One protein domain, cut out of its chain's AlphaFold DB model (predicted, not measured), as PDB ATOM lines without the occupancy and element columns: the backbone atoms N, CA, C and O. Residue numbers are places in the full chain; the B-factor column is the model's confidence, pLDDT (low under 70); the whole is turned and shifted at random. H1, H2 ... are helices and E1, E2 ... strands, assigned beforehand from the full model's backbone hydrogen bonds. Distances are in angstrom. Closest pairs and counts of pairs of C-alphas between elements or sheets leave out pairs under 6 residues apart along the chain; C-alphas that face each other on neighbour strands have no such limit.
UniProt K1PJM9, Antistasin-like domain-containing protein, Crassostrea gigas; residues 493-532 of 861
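AT A GLANCE: This is residues 493 to 532 of the 861 residues of the protein "Antistasin-like domain-containing protein" of Crassostrea gigas (UniProt K1PJM9). A small two-stranded hairpin, E1 and E2, has the short helix H2 packed over one of its faces, nearer to E2 than to E1. A second short helix, H1, comes before H2 and meets it in a corner at H2's beginning, apart from both strands. The loop between the strands and the last residues lie at opposite ends of the longest axis. The printed part has 40 residues, with two named helices and two named strands in the order H1, H2, E1, E2; the sheet, E1 - E2, is antiparallel, and the class is mixed, helices and strands. The whole is compact, with a radius of gyration of the C-alphas of 10.1 A and spans of 30 by 20 by 13 A.

HOW THE PARTS SIT: H1, residues 493 to 499, and H2, residues 501 to 509, only just touch, and only at the corner by their link, with 3 pairs of C-alphas within 8 A. Their closest C-alphas, those of Leu 497 and Val 504, are 6.2 A apart. Their lines stand at a steep tilt of 63 degrees, and they run opposite ways. In both helices every O i to N i+4 pair is within hydrogen-bond range. The closest C-alphas of H2 and E1, residues 514 to 517, are those of Met 507 and Tyr 514, 6.3 A apart. H2 and E2, residues 526 to 529, have 9 pairs of C-alphas within 8 A, the closest being those of Ala 503 and Cys 527, 5.3 A apart. E1 and E2 form a hairpin of antiparallel neighbours, with 157 degrees between their directions. The C-alphas of Tyr 514 and Cys 529 face each other at 4.2 A. N 515 and O 528, and N 517 and O 526, are within hydrogen-bond range, each pair at 2.8 A. H1 is apart from E1 and from E2.

IN THESE COORDINATES: H1 runs from Val 493, C-alpha at (15.030, 2.575, -23.119), to Asn 499, 10.1 A from first to last C-alpha. H2 runs from Pro 501, C-alpha at (13.954, 12.884, -16.107), to Asn 509, 12.2 A. E1 runs from Tyr 514 to Arg 517, 10.0 A. E2 runs from Gln 526 to Cys 529, 10.4 A, and ends with its C-alpha at (16.033, 3.081, -4.562).

THE WHOLE: The two C-alphas farthest apart, those of Gly 521 and Glu 532, are 30.1 A apart. The printed part has no cut. The links from H1 to H2 and from H2 to E1 are tight, the link from E1 to E2 is short, and no link is long. The mean pLDDT of the printed part is 83.0; residues 493 to 496 and 531 to 532 are under 70, the model's low-confidence places.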
ATOM      1  N   VAL A 493      14.229   1.988 -24.215       54.31
ATOM      2  CA  VAL A 493      15.030   2.575 -23.119       54.31
ATOM      3  C   VAL A 493      15.473   4.008 -23.442       54.31
ATOM      4  O   VAL A 493      15.447   4.873 -22.568       54.31
ATOM      5  N   TYR A 494      15.787   4.293 -24.709       55.22
ATOM      6  CA  TYR A 494      16.177   5.628 -25.173       55.22
ATOM      7  C   TYR A 494      15.064   6.682 -25.003       55.22
ATOM      8  O   TYR A 494      15.344   7.834 -24.674       55.22
ATOM      9  N   ASN A 495      13.791   6.290 -25.140       62.19
ATOM     10  CA  ASN A 495      12.657   7.189 -24.897       62.19
ATOM     11  C   ASN A 495      12.438   7.431 -23.397       62.19
ATOM     12  O   ASN A 495      12.079   8.542 -23.018       62.19
ATOM     13  N   ILE A 496      12.703   6.439 -22.538       66.19
ATOM     14  CA  ILE A 496      12.642   6.613 -21.074       66.19
ATOM     15  C   ILE A 496      13.724   7.607 -20.625       66.19
ATOM     16  O   ILE A 496      13.429   8.544 -19.885       66.19
ATOM     17  N   LEU A 497      14.954   7.457 -21.133       70.50
ATOM     18  CA  LEU A 497      16.066   8.377 -20.861       70.50
ATOM     19  C   LEU A 497      15.778   9.817 -21.318       70.50
ATOM     20  O   LEU A 497      16.196  10.761 -20.652       70.50
ATOM     21  N   LYS A 498      15.057   9.994 -22.434       71.62
ATOM     22  CA  LYS A 498      14.724  11.316 -22.988       71.62
ATOM     23  C   LYS A 498      13.520  11.983 -22.313       71.62
ATOM     24  O   LYS A 498      13.548  13.191 -22.095       71.62
ATOM     25  N   ASN A 499      12.468  11.222 -22.009       85.44
ATOM     26  CA  ASN A 499      11.163  11.781 -21.636       85.44
ATOM     27  C   ASN A 499      10.886  11.745 -20.120       85.44
ATOM     28  O   ASN A 499       9.985  12.439 -19.660       85.44
ATOM     29  N   CYS A 500      11.639  10.962 -19.336       93.50
ATOM     30  CA  CYS A 500      11.328  10.683 -17.929       93.50
ATOM     31  C   CYS A 500      12.455  11.102 -16.964       93.50
ATOM     32  O   CYS A 500      13.021  10.250 -16.272       93.50
ATOM     33  N   PRO A 501      12.787  12.407 -16.858       87.06
ATOM     34  CA  PRO A 501      13.954  12.884 -16.107       87.06
ATOM     35  C   PRO A 501      13.944  12.492 -14.622       87.06
ATOM     36  O   PRO A 501      15.001  12.214 -14.064       87.06
ATOM     37  N   GLY A 502      12.770  12.383 -13.987       83.81
ATOM     38  CA  GLY A 502      12.656  11.905 -12.601       83.81
ATOM     39  C   GLY A 502      13.101  10.447 -12.411       83.81
ATOM     40  O   GLY A 502      13.724  10.122 -11.402       83.81
ATOM     41  N   ALA A 503      12.860   9.581 -13.403       90.50
ATOM     42  CA  ALA A 503      13.372   8.212 -13.388       90.50
ATOM     43  C   ALA A 503      14.898   8.205 -13.563       90.50
ATOM     44  O   ALA A 503      15.592   7.536 -12.804       90.50
ATOM     45  N   VAL A 504      15.428   8.999 -14.502       88.81
ATOM     46  CA  VAL A 504      16.879   9.112 -14.749       88.81
ATOM     47  C   VAL A 504      17.625   9.637 -13.522       88.81
ATOM     48  O   VAL A 504      18.629   9.054 -13.123       88.81
ATOM     49  N   HIS A 505      17.115  10.688 -12.876       84.25
ATOM     50  CA  HIS A 505      17.733  11.260 -11.680       84.25
ATOM     51  C   HIS A 505      17.753  10.263 -10.510       84.25
ATOM     52  O   HIS A 505      18.761  10.135  -9.823       84.25
ATOM     53  N   CYS A 506      16.681   9.485 -10.327       90.56
ATOM     54  CA  CYS A 506      16.662   8.385  -9.364       90.56
ATOM     55  C   CYS A 506      17.693   7.292  -9.709       90.56
ATOM     56  O   CYS A 506      18.507   6.950  -8.855       90.56
ATOM     57  N   MET A 507      17.743   6.809 -10.960       89.88
ATOM     58  CA  MET A 507      18.715   5.789 -11.390       89.88
ATOM     59  C   MET A 507      20.178   6.209 -11.162       89.88
ATOM     60  O   MET A 507      21.006   5.357 -10.855       89.88
ATOM     61  N   LEU A 508      20.493   7.504 -11.281       87.31
ATOM     62  CA  LEU A 508      21.833   8.052 -11.025       87.31
ATOM     63  C   LEU A 508      22.145   8.251  -9.529       87.31
ATOM     64  O   LEU A 508      23.309   8.186  -9.140       87.31
ATOM     65  N   ASN A 509      21.132   8.484  -8.689       85.62
ATOM     66  CA  ASN A 509      21.314   8.780  -7.262       85.62
ATOM     67  C   ASN A 509      21.253   7.529  -6.359       85.62
ATOM     68  O   ASN A 509      21.776   7.551  -5.241       85.62
ATOM     69  N   CYS A 510      20.613   6.443  -6.801       88.62
ATOM     70  CA  CYS A 510      20.483   5.211  -6.020       88.62
ATOM     71  C   CYS A 510      21.789   4.393  -6.010       88.62
ATOM     72  O   CYS A 510      21.976   3.503  -6.840       88.62
ATOM     73  N   LYS A 511      22.667   4.647  -5.027       79.75
ATOM     74  CA  LYS A 511      23.964   3.951  -4.848       79.75
ATOM     75  C   LYS A 511      23.887   2.415  -4.842       79.75
ATOM     76  O   LYS A 511      24.867   1.755  -5.161       79.75
ATOM     77  N   THR A 512      22.747   1.868  -4.433       84.12
ATOM     78  CA  THR A 512      22.571   0.485  -3.957       84.12
ATOM     79  C   THR A 512      21.559  -0.306  -4.793       84.12
ATOM     80  O   THR A 512      21.053  -1.336  -4.360       84.12
ATOM     81  N   GLY A 513      21.261   0.177  -6.003       81.94
ATOM     82  CA  GLY A 513      20.258  -0.394  -6.902       81.94
ATOM     83  C   GLY A 513      18.913   0.336  -6.850       81.94
ATOM     84  O   GLY A 513      18.601   1.073  -5.912       81.94
ATOM     85  N   TYR A 514      18.103   0.145  -7.889       94.94
ATOM     86  CA  TYR A 514      16.804   0.797  -8.054       94.94
ATOM     87  C   TYR A 514      15.772  -0.152  -8.669       94.94
ATOM     88  O   TYR A 514      16.108  -1.098  -9.382       94.94
ATOM     89  N   VAL A 515      14.491   0.126  -8.427       92.12
ATOM     90  CA  VAL A 515      13.357  -0.569  -9.042       92.12
ATOM     91  C   VAL A 515      12.551   0.429  -9.865       92.12
ATOM     92  O   VAL A 515      12.133   1.464  -9.354       92.12
ATOM     93  N   LEU A 516      12.301   0.093 -11.132       92.12
ATOM     94  CA  LEU A 516      11.370   0.818 -11.996       92.12
ATOM     95  C   LEU A 516      10.000   0.129 -11.980       92.12
ATOM     96  O   LEU A 516       9.890  -1.050 -12.323       92.12
ATOM     97  N   ARG A 517       8.948   0.868 -11.617       91.94
ATOM     98  CA  ARG A 517       7.543   0.438 -11.691       91.94
ATOM     99  C   ARG A 517       6.764   1.377 -12.609       91.94
ATOM    100  O   ARG A 517       6.559   2.541 -12.282       91.94
ATOM    101  N   THR A 518       6.297   0.871 -13.746       90.94
ATOM    102  CA  THR A 518       5.335   1.591 -14.593       90.94
ATOM    103  C   THR A 518       3.929   1.364 -14.048       90.94
ATOM    104  O   THR A 518       3.490   0.218 -13.956       90.94
ATOM    105  N   GLY A 519       3.230   2.435 -13.674       89.00
ATOM    106  CA  GLY A 519       1.820   2.373 -13.298       89.00
ATOM    107  C   GLY A 519       0.916   2.269 -14.528       89.00
ATOM    108  O   GLY A 519       1.254   2.745 -15.614       89.00
ATOM    109  N   SER A 520      -0.263   1.674 -14.362       73.25
ATOM    110  CA  SER A 520      -1.320   1.708 -15.375       73.25
ATOM    111  C   SER A 520      -1.786   3.153 -15.589       73.25
ATOM    112  O   SER A 520      -2.459   3.714 -14.728       73.25
ATOM    113  N   GLY A 521      -1.401   3.756 -16.719       84.06
ATOM    114  CA  GLY A 521      -1.713   5.150 -17.065       84.06
ATOM    115  C   GLY A 521      -0.565   6.154 -16.882       84.06
ATOM    116  O   GLY A 521      -0.748   7.322 -17.207       84.06
ATOM    117  N   SER A 522       0.620   5.740 -16.413       84.50
ATOM    118  CA  SER A 522       1.804   6.614 -16.351       84.50
ATOM    119  C   SER A 522       2.763   6.334 -17.514       84.50
ATOM    120  O   SER A 522       3.357   5.256 -17.558       84.50
ATOM    121  N   GLU A 523       2.982   7.305 -18.408       87.00
ATOM    122  CA  GLU A 523       3.965   7.175 -19.503       87.00
ATOM    123  C   GLU A 523       5.404   6.975 -18.993       87.00
ATOM    124  O   GLU A 523       6.213   6.302 -19.632       87.00
ATOM    125  N   CYS A 524       5.709   7.520 -17.813       91.62
ATOM    126  CA  CYS A 524       7.003   7.384 -17.158       91.62
ATOM    127  C   CYS A 524       6.970   6.383 -15.995       91.62
ATOM    128  O   CYS A 524       6.057   6.441 -15.169       91.62
ATOM    129  N   PRO A 525       7.978   5.496 -15.870       92.31
ATOM    130  CA  PRO A 525       8.096   4.614 -14.719       92.31
ATOM    131  C   PRO A 525       8.454   5.406 -13.457       92.31
ATOM    132  O   PRO A 525       9.353   6.248 -13.470       92.31
ATOM    133  N   GLN A 526       7.797   5.084 -12.346       92.56
ATOM    134  CA  GLN A 526       8.251   5.493 -11.022       92.56
ATOM    135  C   GLN A 526       9.531   4.726 -10.676       92.56
ATOM    136  O   GLN A 526       9.637   3.532 -10.953       92.56
ATOM    137  N   CYS A 527      10.495   5.412 -10.070       93.62
ATOM    138  CA  CYS A 527      11.767   4.841  -9.653       93.62
ATOM    139  C   CYS A 527      11.896   4.932  -8.132       93.62
ATOM    140  O   CYS A 527      11.665   5.997  -7.558       93.62
ATOM    141  N   THR A 528      12.272   3.830  -7.485       93.25
ATOM    142  CA  THR A 528      12.583   3.785  -6.050       93.25
ATOM    143  C   THR A 528      13.934   3.117  -5.818       93.25
ATOM    144  O   THR A 528      14.207   2.057  -6.380       93.25
ATOM    145  N   CYS A 529      14.778   3.712  -4.973       90.81
ATOM    146  CA  CYS A 529      16.033   3.081  -4.562       90.81
ATOM    147  C   CYS A 529      15.765   1.833  -3.716       90.81
ATOM    148  O   CYS A 529      14.838   1.812  -2.903       90.81
ATOM    149  N   GLN A 530      16.604   0.812  -3.872       89.75
ATOM    150  CA  GLN A 530      16.672  -0.302  -2.935       89.75
ATOM    151  C   GLN A 530      17.535   0.120  -1.742       89.75
ATOM    152  O   GLN A 530      18.679   0.537  -1.918       89.75
ATOM    153  N   ALA A 531      16.982   0.039  -0.532       68.44
ATOM    154  CA  ALA A 531      17.780   0.141   0.688       68.44
ATOM    155  C   ALA A 531      18.673  -1.103   0.824       68.44
ATOM    156  O   ALA A 531      18.305  -2.183   0.355       68.44
ATOM    157  N   GLU A 532      19.833  -0.961   1.464       44.62
ATOM    158  CA  GLU A 532      20.777  -2.066   1.649       44.62
ATOM    159  C   GLU A 532      20.172  -3.157   2.535       44.62
ATOM    160  O   GLU A 532      20.013  -2.992   3.745       44.62
TER     161      GLU A 532